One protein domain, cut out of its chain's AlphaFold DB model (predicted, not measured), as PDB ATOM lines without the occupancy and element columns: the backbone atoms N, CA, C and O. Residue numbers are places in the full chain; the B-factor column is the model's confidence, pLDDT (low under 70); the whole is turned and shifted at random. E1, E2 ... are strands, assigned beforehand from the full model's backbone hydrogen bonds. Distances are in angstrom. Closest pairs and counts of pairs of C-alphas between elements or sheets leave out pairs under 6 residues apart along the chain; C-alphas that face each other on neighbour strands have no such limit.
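This is residues 26 to 43, 50 to 85 and 92 to 169 of the 172 residues of an uncharacterized protein of Verrucomicrobiaceae bacterium (UniProt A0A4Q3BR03). Two twisted sheets of four strands each, E3 to E6 and E7 to E10, make a sandwich, partly face to face with their strands crossed. A small hairpin, E1 and E2, lies across the first sheet's strands, over the face turned away from the second sheet. The printed part has 132 residues with ten named strands, E1 to E10 in order along the chain, and no named helix; the class is all strand. The sheet orders are E3 E4 E5 E6 and E7 E8 E9 E10, each antiparallel. The whole is compact, with a radius of gyration of the C-alphas of 15.3 A and spans of 42 by 34 by 33 A.

E1, residues 26 to 30, begins at C-alpha 26 (-25.886, -24.897, -37.477), and E2 is residues 33 to 38. E3, residues 61 to 68, is 21.3 A long; E4, residues 71 to 80, 27.2 A; E5, residues 97 to 106, 28.1 A. E6, residues 109 to 119, is 27.7 A long and bends by 67 degrees at residue 112. E7, residues 126 to 133, is 21.2 A long; E8, residues 136 to 142, 20.0 A; E9, residues 146 to 153, 22.7 A. E10, residues 161 to 168, bends by 62 degrees at residue 164 and ends at C-alpha 168 (1.139, -18.908, -64.132).

In the first sheet, N 66 and O 73 of the hairpin E3 and E4 are 2.8 A apart, N 103 and O 74 of E5 and E4 3.0 A, and N 102 and O 114 of the hairpin E5 and E6 2.9 A. The second sheet is a meander, each strand the antiparallel neighbour of the one before: N 128 and O 140 of E7 and E8 are 2.9 A apart, N 150 and O 139 of E9 and E8 2.8 A, and N 149 and O 165 of E9 and E10 3.0 A. The parts of the two sheets that face each other are 11.2 A centre to centre, with strands at 39 degrees. The closest C-alphas of E6 and E7 are those of Ile 118 and Gly 127, 4.7 A. In the hairpin E1 and E2, N 28 and O 35 are 2.9 A apart. The closest C-alphas of E2 and E6 are those of Pro 38 and Arg 109, 6.8 A. E2 and E3 are apart.

The two C-alphas farthest apart are those of Glu 69 and Ser 85, 47.0 A. Residues 44 to 49 are not printed, a gap of 16.7 A between C-alphas 43 and 50; residues 86 to 91 are not printed either, 9.8 A between C-alphas 85 and 92. Of the links that are printed whole, none is long. The mean pLDDT of the printed part is 72.2; residues 26 to 43, 50 to 59, 79 to 85, 92 to 98, 108 to 109 and 119 to 125 are under 70.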
ATOM      1  N   LEU A  26     -26.002 -24.184 -36.194       43.00
ATOM      2  CA  LEU A  26     -25.886 -24.897 -37.477       43.00
ATOM      3  C   LEU A  26     -25.486 -26.341 -37.192       43.00
ATOM      4  O   LEU A  26     -24.388 -26.589 -36.699       43.00
ATOM      5  N   GLU A  27     -26.405 -27.271 -37.446       45.16
ATOM      6  CA  GLU A  27     -26.265 -28.689 -37.134       45.16
ATOM      7  C   GLU A  27     -25.768 -29.473 -38.353       45.16
ATOM      8  O   GLU A  27     -26.536 -29.765 -39.267       45.16
ATOM      9  N   PHE A  28     -24.504 -29.900 -38.345       49.16
ATOM     10  CA  PHE A  28     -24.051 -30.923 -39.291       49.16
ATOM     11  C   PHE A  28     -24.429 -32.289 -38.742       49.16
ATOM     12  O   PHE A  28     -23.915 -32.710 -37.701       49.16
ATOM     13  N   ARG A  29     -25.304 -32.999 -39.455       39.41
ATOM     14  CA  ARG A  29     -25.610 -34.404 -39.180       39.41
ATOM     15  C   ARG A  29     -24.660 -35.292 -39.964       39.41
ATOM     16  O   ARG A  29     -24.876 -35.559 -41.138       39.41
ATOM     17  N   THR A  30     -23.628 -35.802 -39.301       43.69
ATOM     18  CA  THR A  30     -22.718 -36.799 -39.893       43.69
ATOM     19  C   THR A  30     -23.011 -38.198 -39.359       43.69
ATOM     20  O   THR A  30     -22.148 -38.814 -38.753       43.69
ATOM     21  N   GLY A  31     -24.242 -38.703 -39.500       42.59
ATOM     22  CA  GLY A  31     -24.649 -40.068 -39.101       42.59
ATOM     23  C   GLY A  31     -24.597 -40.411 -37.592       42.59
ATOM     24  O   GLY A  31     -25.513 -41.050 -37.089       42.59
ATOM     25  N   ARG A  32     -23.557 -39.994 -36.859       36.94
ATOM     26  CA  ARG A  32     -23.296 -40.219 -35.426       36.94
ATOM     27  C   ARG A  32     -22.840 -38.964 -34.670       36.94
ATOM     28  O   ARG A  32     -22.853 -38.990 -33.445       36.94
ATOM     29  N   THR A  33     -22.458 -37.881 -35.355       38.62
ATOM     30  CA  THR A  33     -21.926 -36.672 -34.700       38.62
ATOM     31  C   THR A  33     -22.710 -35.430 -35.097       38.62
ATOM     32  O   THR A  33     -23.004 -35.217 -36.276       38.62
ATOM     33  N   ARG A  34     -23.019 -34.617 -34.082       44.69
ATOM     34  CA  ARG A  34     -23.637 -33.295 -34.177       44.69
ATOM     35  C   ARG A  34     -22.533 -32.242 -34.078       44.69
ATOM     36  O   ARG A  34     -21.916 -32.122 -33.021       44.69
ATOM     37  N   ILE A  35     -22.273 -31.495 -35.149       47.12
ATOM     38  CA  ILE A  35     -21.395 -30.315 -35.081       47.12
ATOM     39  C   ILE A  35     -22.272 -29.086 -35.083       47.12
ATOM     40  O   ILE A  35     -23.196 -29.001 -35.880       47.12
ATOM     41  N   VAL A  36     -21.970 -28.182 -34.166       43.44
ATOM     42  CA  VAL A  36     -22.712 -26.962 -33.903       43.44
ATOM     43  C   VAL A  36     -21.810 -25.799 -34.260       43.44
ATOM     44  O   VAL A  36     -20.818 -25.573 -33.566       43.44
ATOM     45  N   ILE A  37     -22.149 -25.067 -35.316       48.88
ATOM     46  CA  ILE A  37     -21.517 -23.775 -35.586       48.88
ATOM     47  C   ILE A  37     -22.484 -22.687 -35.122       48.88
ATOM     48  O   ILE A  37     -23.596 -22.596 -35.640       48.88
ATOM     49  N   PRO A  38     -22.118 -21.887 -34.122       42.19
ATOM     50  CA  PRO A  38     -22.921 -20.739 -33.734       42.19
ATOM     51  C   PRO A  38     -22.866 -19.668 -34.819       42.19
ATOM     52  O   PRO A  38     -21.787 -19.270 -35.265       42.19
ATOM     53  N   GLN A  39     -24.040 -19.191 -35.223       42.12
ATOM     54  CA  GLN A  39     -24.144 -17.953 -35.976       42.12
ATOM     55  C   GLN A  39     -24.070 -16.753 -35.024       42.12
ATOM     56  O   GLN A  39     -24.696 -16.747 -33.971       42.12
ATOM     57  N   ARG A  40     -23.281 -15.767 -35.466       46.38
ATOM     58  CA  ARG A  40     -23.217 -14.341 -35.107       46.38
ATOM     59  C   ARG A  40     -23.347 -13.927 -33.630       46.38
ATOM     60  O   ARG A  40     -24.368 -14.105 -32.981       46.38
ATOM     61  N   ASP A  41     -22.357 -13.156 -33.187       37.84
ATOM     62  CA  ASP A  41     -22.536 -12.107 -32.180       37.84
ATOM     63  C   ASP A  41     -22.903 -10.802 -32.929       37.84
ATOM     64  O   ASP A  41     -22.091 -10.342 -33.737       37.84
ATOM     65  N   PRO A  42     -24.100 -10.209 -32.743       38.00
ATOM     66  CA  PRO A  42     -24.503  -8.972 -33.425       38.00
ATOM     67  C   PRO A  42     -23.636  -7.750 -33.085       38.00
ATOM     68  O   PRO A  42     -23.769  -6.722 -33.744       38.00
ATOM     69  N   GLN A  43     -22.807  -7.835 -32.040       37.06
ATOM     70  CA  GLN A  43     -22.045  -6.720 -31.474       37.06
ATOM     71  C   GLN A  43     -20.520  -6.883 -31.643       37.06
ATOM     72  O   GLN A  43     -19.765  -6.017 -31.204       37.06
ATOM     73  N   GLU A  50     -22.614 -14.312 -45.016       42.06
ATOM     74  CA  GLU A  50     -23.167 -15.542 -45.613       42.06
ATOM     75  C   GLU A  50     -23.522 -15.432 -47.119       42.06
ATOM     76  O   GLU A  50     -24.179 -16.301 -47.686       42.06
ATOM     77  N   ALA A  51     -23.106 -14.376 -47.828       41.03
ATOM     78  CA  ALA A  51     -23.373 -14.263 -49.261       41.03
ATOM     79  C   ALA A  51     -22.617 -15.282 -50.111       41.03
ATOM     80  O   ALA A  51     -23.077 -15.572 -51.212       41.03
ATOM     81  N   SER A  52     -21.504 -15.824 -49.615       44.41
ATOM     82  CA  SER A  52     -20.694 -16.794 -50.351       44.41
ATOM     83  C   SER A  52     -21.269 -18.223 -50.268       44.41
ATOM     84  O   SER A  52     -21.103 -19.028 -51.177       44.41
ATOM     85  N   CYS A  53     -22.078 -18.505 -49.238       50.59
ATOM     86  CA  CYS A  53     -22.814 -19.757 -49.056       50.59
ATOM     87  C   CYS A  53     -24.313 -19.477 -48.960       50.59
ATOM     88  O   CYS A  53     -24.973 -19.825 -47.987       50.59
ATOM     89  N   ARG A  54     -24.868 -18.839 -49.996       47.31
ATOM     90  CA  ARG A  54     -26.264 -18.368 -50.043       47.31
ATOM     91  C   ARG A  54     -27.332 -19.477 -49.972       47.31
ATOM     92  O   ARG A  54     -28.522 -19.173 -50.009       47.31
ATOM     93  N   GLY A  55     -26.910 -20.741 -49.907       45.28
ATOM     94  CA  GLY A  55     -27.738 -21.915 -49.637       45.28
ATOM     95  C   GLY A  55     -27.777 -22.347 -48.168       45.28
ATOM     96  O   GLY A  55     -28.509 -23.291 -47.890       45.28
ATOM     97  N   GLY A  56     -27.023 -21.667 -47.294       50.31
ATOM     98  CA  GLY A  56     -26.793 -22.032 -45.900       50.31
ATOM     99  C   GLY A  56     -25.759 -23.157 -45.754       50.31
ATOM    100  O   GLY A  56     -25.561 -23.969 -46.666       50.31
ATOM    101  N   ILE A  57     -25.041 -23.205 -44.624       54.47
ATOM    102  CA  ILE A  57     -24.015 -24.241 -44.407       54.47
ATOM    103  C   ILE A  57     -24.622 -25.649 -44.287       54.47
ATOM    104  O   ILE A  57     -23.916 -26.642 -44.418       54.47
ATOM    105  N   GLU A  58     -25.923 -25.751 -44.025       54.66
ATOM    106  CA  GLU A  58     -26.658 -27.008 -43.914       54.66
ATOM    107  C   GLU A  58     -26.720 -27.785 -45.231       54.66
ATOM    108  O   GLU A  58     -26.908 -29.001 -45.212       54.66
ATOM    109  N   LYS A  59     -26.538 -27.099 -46.365       61.16
ATOM    110  CA  LYS A  59     -26.391 -27.725 -47.687       61.16
ATOM    111  C   LYS A  59     -24.933 -27.978 -48.047       61.16
ATOM    112  O   LYS A  59     -24.645 -28.619 -49.049       61.16
ATOM    113  N   SER A  60     -23.997 -27.487 -47.240       71.31
ATOM    114  CA  SER A  60     -22.579 -27.706 -47.472       71.31
ATOM    115  C   SER A  60     -22.189 -29.155 -47.224       71.31
ATOM    116  O   SER A  60     -22.651 -29.816 -46.294       71.31
ATOM    117  N   VAL A  61     -21.228 -29.625 -48.006       76.25
ATOM    118  CA  VAL A  61     -20.583 -30.911 -47.768       76.25
ATOM    119  C   VAL A  61     -19.387 -30.682 -46.853       76.25
ATOM    120  O   VAL A  61     -18.412 -30.023 -47.223       76.25
ATOM    121  N   LEU A  62     -19.462 -31.246 -45.650       79.94
ATOM    122  CA  LEU A  62     -18.369 -31.252 -44.687       79.94
ATOM    123  C   LEU A  62     -17.328 -32.311 -45.071       79.94
ATOM    124  O   LEU A  62     -17.612 -33.507 -45.048       79.94
ATOM    125  N   HIS A  63     -16.110 -31.871 -45.370       84.38
ATOM    126  CA  HIS A  63     -14.979 -32.742 -45.701       84.38
ATOM    127  C   HIS A  63     -14.184 -33.159 -44.472       84.38
ATOM    128  O   HIS A  63     -13.759 -34.309 -44.371       84.38
ATOM    129  N   ALA A  64     -13.967 -32.229 -43.541       86.25
ATOM    130  CA  ALA A  64     -13.194 -32.467 -42.330       86.25
ATOM    131  C   ALA A  64     -13.797 -31.742 -41.128       86.25
ATOM    132  O   ALA A  64     -14.238 -30.600 -41.234       86.25
ATOM    133  N   PHE A  65     -13.714 -32.385 -39.967       88.88
ATOM    134  CA  PHE A  65     -13.821 -31.731 -38.670       88.88
ATOM    135  C   PHE A  65     -12.738 -32.295 -37.750       88.88
ATOM    136  O   PHE A  65     -12.595 -33.512 -37.600       88.88
ATOM    137  N   VAL A  66     -11.926 -31.415 -37.176       89.44
ATOM    138  CA  VAL A  66     -10.793 -31.791 -36.328       89.44
ATOM    139  C   VAL A  66     -10.809 -30.912 -35.095       89.44
ATOM    140  O   VAL A  66     -10.797 -29.693 -35.204       89.44
ATOM    141  N   ARG A  67     -10.832 -31.523 -33.912       87.69
ATOM    142  CA  ARG A  67     -10.717 -30.791 -32.651       87.69
ATOM    143  C   ARG A  67      -9.280 -30.870 -32.144       87.69
ATOM    144  O   ARG A  67      -8.752 -31.972 -31.999       87.69
ATOM    145  N   ARG A  68      -8.667 -29.721 -31.861       89.62
ATOM    146  CA  ARG A  68      -7.422 -29.611 -31.089       89.62
ATOM    147  C   ARG A  68      -7.703 -28.703 -29.909       89.62
ATOM    148  O   ARG A  68      -8.108 -27.562 -30.104       89.62
ATOM    149  N   GLU A  69      -7.511 -29.230 -28.705       90.69
ATOM    150  CA  GLU A  69      -7.736 -28.470 -27.475       90.69
ATOM    151  C   GLU A  69      -9.150 -27.845 -27.454       90.69
ATOM    152  O   GLU A  69     -10.159 -28.546 -27.605       90.69
ATOM    153  N   ASP A  70      -9.232 -26.525 -27.296       87.62
ATOM    154  CA  ASP A  70     -10.466 -25.742 -27.262       87.62
ATOM    155  C   ASP A  70     -10.968 -25.304 -28.652       87.62
ATOM    156  O   ASP A  70     -12.013 -24.653 -28.757       87.62
ATOM    157  N   THR A  71     -10.251 -25.672 -29.718       86.94
ATOM    158  CA  THR A  71     -10.490 -25.201 -31.084       86.94
ATOM    159  C   THR A  71     -10.989 -26.328 -31.987       86.94
ATOM    160  O   THR A  71     -10.439 -27.431 -32.044       86.94
ATOM    161  N   LEU A  72     -12.069 -26.052 -32.711       87.00
ATOM    162  CA  LEU A  72     -12.639 -26.896 -33.748       87.00
ATOM    163  C   LEU A  72     -12.273 -26.318 -35.115       87.00
ATOM    164  O   LEU A  72     -12.662 -25.203 -35.440       87.00
ATOM    165  N   TYR A  73     -11.590 -27.107 -35.929       89.62
ATOM    166  CA  TYR A  73     -11.300 -26.792 -37.319       89.62
ATOM    167  C   TYR A  73     -12.250 -27.558 -38.220       89.62
ATOM    168  O   TYR A  73     -12.446 -28.764 -38.033       89.62
ATOM    169  N   ILE A  74     -12.819 -26.884 -39.207       89.56
ATOM    170  CA  ILE A  74     -13.702 -27.498 -40.195       89.56
ATOM    171  C   ILE A  74     -13.231 -27.166 -41.602       89.56
ATOM    172  O   ILE A  74     -12.768 -26.058 -41.860       89.56
ATOM    173  N   LEU A  75     -13.384 -28.130 -42.505       89.62
ATOM    174  CA  LEU A  75     -13.218 -27.956 -43.942       89.62
ATOM    175  C   LEU A  75     -14.508 -28.409 -44.612       89.62
ATOM    176  O   LEU A  75     -14.948 -29.540 -44.398       89.62
ATOM    177  N   PHE A  76     -15.113 -27.558 -45.421       84.25
ATOM    178  CA  PHE A  76     -16.359 -27.860 -46.115       84.25
ATOM    179  C   PHE A  76     -16.411 -27.127 -47.447       84.25
ATOM    180  O   PHE A  76     -15.675 -26.167 -47.661       84.25
ATOM    181  N   HIS A  77     -17.289 -27.563 -48.343       78.75
ATOM    182  CA  HIS A  77     -17.644 -26.757 -49.502       78.75
ATOM    183  C   HIS A  77     -19.126 -26.442 -49.520       78.75
ATOM    184  O   HIS A  77     -19.945 -27.286 -49.157       78.75
ATOM    185  N   CYS A  78     -19.448 -25.225 -49.940       72.50
ATOM    186  CA  CYS A  78     -20.825 -24.767 -50.022       72.50
ATOM    187  C   CYS A  78     -21.498 -25.255 -51.295       72.50
ATOM    188  O   CYS A  78     -20.889 -25.279 -52.367       72.50
ATOM    189  N   GLU A  79     -22.766 -25.624 -51.151       58.16
ATOM    190  CA  GLU A  79     -23.645 -25.927 -52.268       58.16
ATOM    191  C   GLU A  79     -24.386 -24.646 -52.688       58.16
ATOM    192  O   GLU A  79     -25.288 -24.179 -51.987       58.16
ATOM    193  N   GLY A  80     -23.965 -24.025 -53.797       54.34
ATOM    194  CA  GLY A  80     -24.489 -22.741 -54.269       54.34
ATOM    195  C   GLY A  80     -25.067 -22.798 -55.684       54.34
ATOM    196  O   GLY A  80     -24.396 -23.186 -56.638       54.34
ATOM    197  N   TRP A  81     -26.323 -22.365 -55.831       41.44
ATOM    198  CA  TRP A  81     -26.990 -22.156 -57.123       41.44
ATOM    199  C   TRP A  81     -26.585 -20.818 -57.763       41.44
ATOM    200  O   TRP A  81     -26.365 -19.829 -57.066       41.44
ATOM    201  N   SER A  82     -26.567 -20.783 -59.097       40.69
ATOM    202  CA  SER A  82     -26.226 -19.623 -59.928       40.69
ATOM    203  C   SER A  82     -27.169 -18.430 -59.730       40.69
ATOM    204  O   SER A  82     -28.391 -18.594 -59.782       40.69
ATOM    205  N   ARG A  83     -26.642 -17.202 -59.661       37.19
ATOM    206  CA  ARG A  83     -27.405 -15.990 -60.008       37.19
ATOM    207  C   ARG A  83     -27.005 -15.523 -61.410       37.19
ATOM    208  O   ARG A  83     -25.881 -15.069 -61.584       37.19
ATOM    209  N   GLY A  84     -27.913 -15.593 -62.387       42.56
ATOM    210  CA  GLY A  84     -27.756 -14.912 -63.683       42.56
ATOM    211  C   GLY A  84     -28.310 -15.676 -64.890       42.56
ATOM    212  O   GLY A  84     -28.313 -16.902 -64.906       42.56
ATOM    213  N   SER A  85     -28.784 -14.942 -65.902       39.72
ATOM    214  CA  SER A  85     -29.147 -15.484 -67.218       39.72
ATOM    215  C   SER A  85     -27.903 -15.752 -68.064       39.72
ATOM    216  O   SER A  85     -26.913 -15.027 -67.959       39.72
ATOM    217  N   CYS A  92     -19.314 -18.768 -69.619       48.53
ATOM    218  CA  CYS A  92     -20.235 -19.231 -68.581       48.53
ATOM    219  C   CYS A  92     -21.609 -18.553 -68.678       48.53
ATOM    220  O   CYS A  92     -21.803 -17.382 -68.358       48.53
ATOM    221  N   GLY A  93     -22.585 -19.333 -69.143       38.53
ATOM    222  CA  GLY A  93     -23.985 -18.963 -69.320       38.53
ATOM    223  C   GLY A  93     -24.826 -19.072 -68.042       38.53
ATOM    224  O   GLY A  93     -25.973 -19.500 -68.094       38.53
ATOM    225  N   GLY A  94     -24.290 -18.651 -66.902       45.34
ATOM    226  CA  GLY A  94     -24.863 -18.983 -65.601       45.34
ATOM    227  C   GLY A  94     -24.376 -20.353 -65.141       45.34
ATOM    228  O   GLY A  94     -24.238 -21.285 -65.933       45.34
ATOM    229  N   GLY A  95     -24.069 -20.473 -63.854       48.50
ATOM    230  CA  GLY A  95     -23.683 -21.763 -63.316       48.50
ATOM    231  C   GLY A  95     -23.344 -21.768 -61.836       48.50
ATOM    232  O   GLY A  95     -23.412 -20.758 -61.137       48.50
ATOM    233  N   TYR A  96     -23.138 -22.991 -61.381       50.91
ATOM    234  CA  TYR A  96     -23.125 -23.424 -59.996       50.91
ATOM    235  C   TYR A  96     -21.843 -22.957 -59.304       50.91
ATOM    236  O   TYR A  96     -20.745 -23.231 -59.786       50.91
ATOM    237  N   GLU A  97     -21.972 -22.258 -58.180       55.62
ATOM    238  CA  GLU A  97     -20.821 -21.755 -57.428       55.62
ATOM    239  C   GLU A  97     -20.418 -22.795 -56.377       55.62
ATOM    240  O   GLU A  97     -21.207 -23.148 -55.496       55.62
ATOM    241  N   ARG A  98     -19.184 -23.309 -56.474       67.19
ATOM    242  CA  ARG A  98     -18.563 -24.153 -55.441       67.19
ATOM    243  C   ARG A  98     -17.367 -23.434 -54.854       67.19
ATOM    244  O   ARG A  98     -16.410 -23.113 -55.559       67.19
ATOM    245  N   GLN A  99     -17.399 -23.266 -53.542       76.50
ATOM    246  CA  GLN A  99     -16.310 -22.694 -52.762       76.50
ATOM    247  C   GLN A  99     -15.874 -23.676 -51.695       76.50
ATOM    248  O   GLN A  99     -16.732 -24.262 -51.032       76.50
ATOM    249  N   ILE A 100     -14.570 -23.803 -51.480       83.12
ATOM    250  CA  ILE A 100     -14.027 -24.483 -50.309       83.12
ATOM    251  C   ILE A 100     -13.736 -23.477 -49.210       83.12
ATOM    252  O   ILE A 100     -13.196 -22.393 -49.435       83.12
ATOM    253  N   ASN A 101     -14.142 -23.849 -48.009       86.31
ATOM    254  CA  ASN A 101     -14.074 -23.039 -46.818       86.31
ATOM    255  C   ASN A 101     -13.352 -23.826 -45.734       86.31
ATOM    256  O   ASN A 101     -13.659 -24.996 -45.488       86.31
ATOM    257  N   TRP A 102     -12.438 -23.148 -45.057       91.19
ATOM    258  CA  TRP A 102     -11.838 -23.610 -43.818       91.19
ATOM    259  C   TRP A 102     -12.148 -22.608 -42.713       91.19
ATOM    260  O   TRP A 102     -12.041 -21.401 -42.927       91.19
ATOM    261  N   MET A 103     -12.535 -23.091 -41.536       88.94
ATOM    262  CA  MET A 103     -12.788 -22.243 -40.370       88.94
ATOM    263  C   MET A 103     -12.148 -22.832 -39.121       88.94
ATOM    264  O   MET A 103     -12.233 -24.040 -38.892       88.94
ATOM    265  N   ALA A 104     -11.596 -21.957 -38.283       89.56
ATOM    266  CA  ALA A 104     -11.223 -22.249 -36.907       89.56
ATOM    267  C   ALA A 104     -12.269 -21.647 -35.961       89.56
ATOM    268  O   ALA A 104     -12.569 -20.454 -36.020       89.56
ATOM    269  N   ILE A 105     -12.830 -22.474 -35.083       81.69
ATOM    270  CA  ILE A 105     -13.912 -22.117 -34.167       81.69
ATOM    271  C   ILE A 105     -13.463 -22.394 -32.736       81.69
ATOM    272  O   ILE A 105     -13.198 -23.540 -32.382       81.69
ATOM    273  N   ARG A 106     -13.440 -21.374 -31.882       81.62
ATOM    274  CA  ARG A 106     -13.093 -21.495 -30.458       81.62
ATOM    275  C   ARG A 106     -14.210 -20.917 -29.608       81.62
ATOM    276  O   ARG A 106     -14.684 -19.822 -29.887       81.62
ATOM    277  N   ASN A 107     -14.647 -21.659 -28.589       77.38
ATOM    278  CA  ASN A 107     -15.741 -21.254 -27.690       77.38
ATOM    279  C   ASN A 107     -17.002 -20.789 -28.432       77.38
ATOM    280  O   ASN A 107     -17.659 -19.830 -28.038       77.38
ATOM    281  N   GLY A 108     -17.309 -21.456 -29.546       68.06
ATOM    282  CA  GLY A 108     -18.443 -21.073 -30.366       68.06
ATOM    283  C   GLY A 108     -18.281 -19.709 -31.049       68.06
ATOM    284  O   GLY A 108     -19.242 -18.961 -31.190       68.06
ATOM    285  N   ARG A 109     -17.070 -19.344 -31.458       67.94
ATOM    286  CA  ARG A 109     -16.812 -18.163 -32.283       67.94
ATOM    287  C   ARG A 109     -15.847 -18.537 -33.391       67.94
ATOM    288  O   ARG A 109     -14.864 -19.221 -33.122       67.94
ATOM    289  N   VAL A 110     -16.127 -18.108 -34.619       77.44
ATOM    290  CA  VAL A 110     -15.170 -18.225 -35.728       77.44
ATOM    291  C   VAL A 110     -14.030 -17.247 -35.447       77.44
ATOM    292  O   VAL A 110     -14.250 -16.039 -35.426       77.44
ATOM    293  N   ILE A 111     -12.839 -17.772 -35.175       84.44
ATOM    294  CA  ILE A 111     -11.638 -16.978 -34.876       84.44
ATOM    295  C   ILE A 111     -10.746 -16.793 -36.106       84.44
ATOM    296  O   ILE A 111      -9.981 -15.838 -36.158       84.44
ATOM    297  N   GLU A 112     -10.868 -17.675 -37.100       88.44
ATOM    298  CA  GLU A 112     -10.178 -17.566 -38.384       88.44
ATOM    299  C   GLU A 112     -11.012 -18.229 -39.487       88.44
ATOM    300  O   GLU A 112     -11.711 -19.218 -39.243       88.44
ATOM    301  N   HIS A 113     -10.944 -17.685 -40.701       85.50
ATOM    302  CA  HIS A 113     -11.646 -18.201 -41.872       85.50
ATOM    303  C   HIS A 113     -10.807 -17.987 -43.126       85.50
ATOM    304  O   HIS A 113     -10.227 -16.924 -43.339       85.50
ATOM    305  N   GLN A 114     -10.772 -19.011 -43.968       88.25
ATOM    306  CA  GLN A 114     -10.190 -18.960 -45.296       88.25
ATOM    307  C   GLN A 114     -11.224 -19.489 -46.290       88.25
ATOM    308  O   GLN A 114     -11.946 -20.449 -46.007       88.25
ATOM    309  N   GLN A 115     -11.269 -18.886 -47.474       83.25
ATOM    310  CA  GLN A 115     -12.157 -19.297 -48.557       83.25
ATOM    311  C   GLN A 115     -11.432 -19.261 -49.898       83.25
ATOM    312  O   GLN A 115     -10.596 -18.382 -50.141       83.25
ATOM    313  N   ARG A 116     -11.760 -20.216 -50.767       80.56
ATOM    314  CA  ARG A 116     -11.300 -20.269 -52.155       80.56
ATOM    315  C   ARG A 116     -12.428 -20.739 -53.060       80.56
ATOM    316  O   ARG A 116     -13.149 -21.678 -52.727       80.56
ATOM    317  N   ASP A 117     -12.550 -20.096 -54.212       76.69
ATOM    318  CA  ASP A 117     -13.430 -20.564 -55.275       76.69
ATOM    319  C   ASP A 117     -12.790 -21.798 -55.929       76.69
ATOM    320  O   ASP A 117     -11.598 -21.788 -56.232       76.69
ATOM    321  N   ILE A 118     -13.572 -22.867 -56.104       72.00
ATOM    322  CA  ILE A 118     -13.167 -24.060 -56.866       72.00
ATOM    323  C   ILE A 118     -13.897 -24.077 -58.205       72.00
ATOM    324  O   ILE A 118     -13.299 -24.395 -59.218       72.00
ATOM    325  N   VAL A 119     -15.183 -23.727 -58.228       69.06
ATOM    326  CA  VAL A 119     -15.962 -23.622 -59.467       69.06
ATOM    327  C   VAL A 119     -16.719 -22.305 -59.424       69.06
ATOM    328  O   VAL A 119     -17.570 -22.121 -58.551       69.06
ATOM    329  N   SER A 120     -16.413 -21.377 -60.333       61.12
ATOM    330  CA  SER A 120     -17.140 -20.115 -60.458       61.12
ATOM    331  C   SER A 120     -17.359 -19.732 -61.912       61.12
ATOM    332  O   SER A 120     -16.448 -19.332 -62.632       61.12
ATOM    333  N   CYS A 121     -18.633 -19.733 -62.289       54.75
ATOM    334  CA  CYS A 121     -19.103 -19.288 -63.593       54.75
ATOM    335  C   CYS A 121     -19.067 -17.755 -63.765       54.75
ATOM    336  O   CYS A 121     -19.399 -17.245 -64.830       54.75
ATOM    337  N   TRP A 122     -18.683 -17.020 -62.716       49.69
ATOM    338  CA  TRP A 122     -18.528 -15.562 -62.711       49.69
ATOM    339  C   TRP A 122     -17.069 -15.099 -62.758       49.69
ATOM    340  O   TRP A 122     -16.819 -13.965 -63.157       49.69
ATOM    341  N   ARG A 123     -16.119 -15.933 -62.319       53.50
ATOM    342  CA  ARG A 123     -14.695 -15.571 -62.196       53.50
ATOM    343  C   ARG A 123     -13.788 -16.297 -63.188       53.50
ATOM    344  O   ARG A 123     -12.581 -16.297 -62.984       53.50
ATOM    345  N   ASP A 124     -14.371 -16.928 -64.211       61.44
ATOM    346  CA  ASP A 124     -13.662 -17.799 -65.161       61.44
ATOM    347  C   ASP A 124     -12.760 -18.830 -64.443       61.44
ATOM    348  O   ASP A 124     -11.698 -19.190 -64.937       61.44
ATOM    349  N   ALA A 125     -13.177 -19.273 -63.248       62.31
ATOM    350  CA  ALA A 125     -12.426 -20.204 -62.417       62.31
ATOM    351  C   ALA A 125     -13.051 -21.597 -62.516       62.31
ATOM    352  O   ALA A 125     -14.202 -21.803 -62.109       62.31
ATOM    353  N   GLU A 126     -12.288 -22.555 -63.023       74.44
ATOM    354  CA  GLU A 126     -12.677 -23.958 -63.132       74.44
ATOM    355  C   GLU A 126     -11.824 -24.805 -62.199       74.44
ATOM    356  O   GLU A 126     -10.638 -24.562 -62.039       74.44
ATOM    357  N   GLY A 127     -12.392 -25.819 -61.561       75.69
ATOM    358  CA  GLY A 127     -11.634 -26.562 -60.567       75.69
ATOM    359  C   GLY A 127     -12.292 -27.852 -60.146       75.69
ATOM    360  O   GLY A 127     -13.479 -28.100 -60.371       75.69
ATOM    361  N   THR A 128     -11.479 -28.703 -59.538       81.75
ATOM    362  CA  THR A 128     -11.844 -30.070 -59.186       81.75
ATOM    363  C   THR A 128     -11.504 -30.338 -57.730       81.75
ATOM    364  O   THR A 128     -10.406 -30.049 -57.258       81.75
ATOM    365  N   ILE A 129     -12.449 -30.942 -57.010       83.00
ATOM    366  CA  ILE A 129     -12.160 -31.575 -55.725       83.00
ATOM    367  C   ILE A 129     -11.538 -32.941 -56.025       83.00
ATOM    368  O   ILE A 129     -12.224 -33.844 -56.499       83.00
ATOM    369  N   GLU A 130     -10.247 -33.092 -55.742       86.00
ATOM    370  CA  GLU A 130      -9.511 -34.344 -55.960       86.00
ATOM    371  C   GLU A 130      -9.751 -35.353 -54.828       86.00
ATOM    372  O   GLU A 130      -9.638 -36.562 -55.028       86.00
ATOM    373  N   GLY A 131     -10.103 -34.858 -53.638       82.00
ATOM    374  CA  GLY A 131     -10.427 -35.669 -52.469       82.00
ATOM    375  C   GLY A 131      -9.225 -35.968 -51.571       82.00
ATOM    376  O   GLY A 131      -8.208 -35.275 -51.590       82.00
ATOM    377  N   TRP A 132      -9.367 -36.987 -50.722       88.94
ATOM    378  CA  TRP A 132      -8.374 -37.342 -49.707       88.94
ATOM    379  C   TRP A 132      -7.252 -38.233 -50.255       88.94
ATOM    380  O   TRP A 132      -7.506 -39.256 -50.889       88.94
ATOM    381  N   ARG A 133      -6.005 -37.893 -49.918       93.06
ATOM    382  CA  ARG A 133      -4.804 -38.724 -50.088       93.06
ATOM    383  C   ARG A 133      -4.080 -38.815 -48.744       93.06
ATOM    384  O   ARG A 133      -3.293 -37.942 -48.383       93.06
ATOM    385  N   GLY A 134      -4.385 -39.861 -47.977       93.56
ATOM    386  CA  GLY A 134      -3.940 -39.967 -46.586       93.56
ATOM    387  C   GLY A 134      -4.581 -38.877 -45.723       93.56
ATOM    388  O   GLY A 134      -5.801 -38.743 -45.708       93.56
ATOM    389  N   ASP A 135      -3.759 -38.089 -45.030       94.81
ATOM    390  CA  ASP A 135      -4.209 -36.984 -44.169       94.81
ATOM    391  C   ASP A 135      -4.399 -35.656 -44.912       94.81
ATOM    392  O   ASP A 135      -4.703 -34.647 -44.281       94.81
ATOM    393  N   LEU A 136      -4.209 -35.635 -46.232       96.56
ATOM    394  CA  LEU A 136      -4.292 -34.423 -47.036       96.56
ATOM    395  C   LEU A 136      -5.542 -34.446 -47.916       96.56
ATOM    396  O   LEU A 136      -5.759 -35.401 -48.664       96.56
ATOM    397  N   PHE A 137      -6.348 -33.393 -47.853       93.19
ATOM    398  CA  PHE A 137      -7.475 -33.171 -48.755       93.19
ATOM    399  C   PHE A 137      -7.052 -32.221 -49.869       93.19
ATOM    400  O   PHE A 137      -6.634 -31.112 -49.560       93.19
ATOM    401  N   PHE A 138      -7.175 -32.630 -51.131       91.25
ATOM    402  CA  PHE A 138      -6.697 -31.878 -52.291       91.25
ATOM    403  C   PHE A 138      -7.828 -31.306 -53.149       91.25
ATOM    404  O   PHE A 138      -8.879 -31.930 -53.336       91.25
ATOM    405  N   TRP A 139      -7.559 -30.138 -53.725       90.56
ATOM    406  CA  TRP A 139      -8.313 -29.560 -54.831       90.56
ATOM    407  C   TRP A 139      -7.374 -28.779 -55.747       90.56
ATOM    408  O   TRP A 139      -6.313 -28.312 -55.328       90.56
ATOM    409  N   SER A 140      -7.795 -28.609 -56.988       89.12
ATOM    410  CA  SER A 140      -7.129 -27.766 -57.975       89.12
ATOM    411  C   SER A 140      -8.115 -26.760 -58.544       89.12
ATOM    412  O   SER A 140      -9.321 -27.025 -58.594       89.12
ATOM    413  N   ALA A 141      -7.603 -25.601 -58.940       86.12
ATOM    414  CA  ALA A 141      -8.355 -24.633 -59.715       86.12
ATOM    415  C   ALA A 141      -7.461 -23.989 -60.776       86.12
ATOM    416  O   ALA A 141      -6.262 -23.808 -60.583       86.12
ATOM    417  N   ASP A 142      -8.087 -23.668 -61.889       82.88
ATOM    418  CA  ASP A 142      -7.575 -22.995 -63.063       82.88
ATOM    419  C   ASP A 142      -8.316 -21.658 -63.151       82.88
ATOM    420  O   ASP A 142      -9.540 -21.628 -63.311       82.88
ATOM    421  N   THR A 143      -7.602 -20.560 -62.916       79.19
ATOM    422  CA  THR A 143      -8.120 -19.190 -63.020       79.19
ATOM    423  C   THR A 143      -7.558 -18.534 -64.277       79.19
ATOM    424  O   THR A 143      -6.582 -19.024 -64.836       79.19
ATOM    425  N   PRO A 144      -8.078 -17.381 -64.727       75.75
ATOM    426  CA  PRO A 144      -7.508 -16.685 -65.881       75.75
ATOM    427  C   PRO A 144      -5.999 -16.414 -65.779       75.75
ATOM    428  O   PRO A 144      -5.310 -16.375 -66.798       75.75
ATOM    429  N   GLU A 145      -5.477 -16.238 -64.566       79.94
ATOM    430  CA  GLU A 145      -4.085 -15.886 -64.289       79.94
ATOM    431  C   GLU A 145      -3.179 -17.097 -64.042       79.94
ATOM    432  O   GLU A 145      -1.999 -17.075 -64.412       79.94
ATOM    433  N   GLU A 146      -3.693 -18.132 -63.379       85.12
ATOM    434  CA  GLU A 146      -2.883 -19.251 -62.916       85.12
ATOM    435  C   GLU A 146      -3.681 -20.534 -62.690       85.12
ATOM    436  O   GLU A 146      -4.823 -20.529 -62.235       85.12
ATOM    437  N   PHE A 147      -3.002 -21.655 -62.901       87.75
ATOM    438  CA  PHE A 147      -3.400 -22.949 -62.380       87.75
ATOM    439  C   PHE A 147      -2.738 -23.178 -61.021       87.75
ATOM    440  O   PHE A 147      -1.528 -22.995 -60.875       87.75
ATOM    441  N   TYR A 148      -3.494 -23.637 -60.026       89.81
ATOM    442  CA  TYR A 148      -2.941 -24.019 -58.732       89.81
ATOM    443  C   TYR A 148      -3.518 -25.331 -58.200       89.81
ATOM    444  O   TYR A 148      -4.674 -25.689 -58.423       89.81
ATOM    445  N   THR A 149      -2.699 -26.038 -57.420       93.00
ATOM    446  CA  THR A 149      -3.127 -27.164 -56.577       93.00
ATOM    447  C   THR A 149      -2.986 -26.765 -55.119       93.00
ATOM    448  O   THR A 149      -1.935 -26.282 -54.696       93.00
ATOM    449  N   ALA A 150      -4.024 -26.997 -54.328       93.75
ATOM    450  CA  ALA A 150      -4.066 -26.671 -52.914       93.75
ATOM    451  C   ALA A 150      -4.529 -27.864 -52.074       93.75
ATOM    452  O   ALA A 150      -5.019 -28.877 -52.584       93.75
ATOM    453  N   PHE A 151      -4.286 -27.773 -50.769       96.31
ATOM    454  CA  PHE A 151      -4.596 -28.834 -49.834       96.31
ATOM    455  C   PHE A 151      -4.932 -28.336 -48.429       96.31
ATOM    456  O   PHE A 151      -4.632 -27.209 -48.043       96.31
ATOM    457  N   PHE A 152      -5.537 -29.230 -47.655       96.75
ATOM    458  CA  PHE A 152      -5.729 -29.119 -46.214       96.75
ATOM    459  C   PHE A 152      -5.109 -30.342 -45.533       96.75
ATOM    460  O   PHE A 152      -5.364 -31.468 -45.961       96.75
ATOM    461  N   ASP A 153      -4.322 -30.130 -44.476       97.56
ATOM    462  CA  ASP A 153      -3.698 -31.200 -43.690       97.56
ATOM    463  C   ASP A 153      -4.478 -31.474 -42.398       97.56
ATOM    464  O   ASP A 153      -4.522 -30.656 -41.479       97.56
ATOM    465  N   ARG A 154      -5.060 -32.671 -42.285       95.12
ATOM    466  CA  ARG A 154      -5.810 -33.096 -41.097       95.12
ATOM    467  C   ARG A 154      -4.928 -33.246 -39.856       95.12
ATOM    468  O   ARG A 154      -5.441 -33.156 -38.738       95.12
ATOM    469  N   LYS A 155      -3.627 -33.505 -40.012       96.19
ATOM    470  CA  LYS A 155      -2.686 -33.615 -38.888       96.19
ATOM    471  C   LYS A 155      -2.295 -32.250 -38.333       96.19
ATOM    472  O   LYS A 155      -2.092 -32.170 -37.120       96.19
ATOM    473  N   ALA A 156      -2.285 -31.217 -39.172       97.19
ATOM    474  CA  ALA A 156      -1.991 -29.827 -38.820       97.19
ATOM    475  C   ALA A 156      -3.142 -28.882 -39.236       97.19
ATOM    476  O   ALA A 156      -2.938 -27.978 -40.054       97.19
ATOM    477  N   PRO A 157      -4.370 -29.095 -38.719       95.69
ATOM    478  CA  PRO A 157      -5.566 -28.386 -39.173       95.69
ATOM    479  C   PRO A 157      -5.520 -26.872 -38.921       95.69
ATOM    480  O   PRO A 157      -6.229 -26.121 -39.588       95.69
ATOM    481  N   GLU A 158      -4.685 -26.427 -37.982       95.94
ATOM    482  CA  GLU A 158      -4.409 -25.029 -37.664       95.94
ATOM    483  C   GLU A 158      -3.696 -24.266 -38.785       95.94
ATOM    484  O   GLU A 158      -3.721 -23.041 -38.786       95.94
ATOM    485  N   LYS A 159      -3.085 -24.963 -39.753       96.62
ATOM    486  CA  LYS A 159      -2.430 -24.329 -40.910       96.62
ATOM    487  C   LYS A 159      -3.408 -23.882 -41.998       96.62
ATOM    488  O   LYS A 159      -2.989 -23.227 -42.950       96.62
ATOM    489  N   GLY A 160      -4.683 -24.247 -41.879       95.56
ATOM    490  CA  GLY A 160      -5.708 -23.897 -42.852       95.56
ATOM    491  C   GLY A 160      -5.496 -24.518 -44.229       95.56
ATOM    492  O   GLY A 160      -5.016 -25.645 -44.367       95.56
ATOM    493  N   MET A 161      -5.926 -23.787 -45.252       94.88
ATOM    494  CA  MET A 161      -5.773 -24.144 -46.656       94.88
ATOM    495  C   MET A 161      -4.422 -23.660 -47.174       94.88
ATOM    496  O   MET A 161      -4.066 -22.490 -47.046       94.88
ATOM    497  N   GLN A 162      -3.679 -24.557 -47.808       96.19
ATOM    498  CA  GLN A 162      -2.320 -24.300 -48.265       96.19
ATOM    499  C   GLN A 162      -2.214 -24.530 -49.768       96.19
ATOM    500  O   GLN A 162      -2.730 -25.514 -50.289       96.19
ATOM    501  N   ILE A 163      -1.518 -23.641 -50.475       93.25
ATOM    502  CA  ILE A 163      -1.216 -23.843 -51.893       93.25
ATOM    503  C   ILE A 163       0.054 -24.688 -51.991       93.25
ATOM    504  O   ILE A 163       1.072 -24.361 -51.382       93.25
ATOM    505  N   LYS A 164      -0.020 -25.792 -52.734       92.38
ATOM    506  CA  LYS A 164       1.110 -26.687 -52.992       92.38
ATOM    507  C   LYS A 164       1.926 -26.228 -54.195       92.38
ATOM    508  O   LYS A 164       3.148 -26.260 -54.144       92.38
ATOM    509  N   GLU A 165       1.247 -25.857 -55.273       92.06
ATOM    510  CA  GLU A 165       1.870 -25.528 -56.552       92.06
ATOM    511  C   GLU A 165       1.046 -24.465 -57.274       92.06
ATOM    512  O   GLU A 165      -0.181 -24.474 -57.169       92.06
ATOM    513  N   ILE A 166       1.736 -23.574 -57.989       92.00
ATOM    514  CA  ILE A 166       1.155 -22.541 -58.848       92.00
ATOM    515  C   ILE A 166       1.909 -22.550 -60.177       92.00
ATOM    516  O   ILE A 166       3.141 -22.505 -60.196       92.00
ATOM    517  N   GLN A 167       1.169 -22.548 -61.277       90.38
ATOM    518  CA  GLN A 167       1.659 -22.393 -62.635       90.38
ATOM    519  C   GLN A 167       0.954 -21.187 -63.256       90.38
ATOM    520  O   GLN A 167      -0.250 -21.212 -63.491       90.38
ATOM    521  N   LYS A 168       1.699 -20.109 -63.503       88.12
ATOM    522  CA  LYS A 168       1.139 -18.908 -64.132       88.12
ATOM    523  C   LYS A 168       0.927 -19.149 -65.616       88.12
ATOM    524  O   LYS A 168       1.794 -19.725 -66.276       88.12
ATOM    525  N   HIS A 169      -0.174 -18.641 -66.152       82.94
ATOM    526  CA  HIS A 169      -0.353 -18.578 -67.592       82.94
ATOM    527  C   HIS A 169       0.727 -17.663 -68.171       82.94
ATOM    528  O   HIS A 169       0.878 -16.519 -67.746       82.94
TER     529      HIS A 169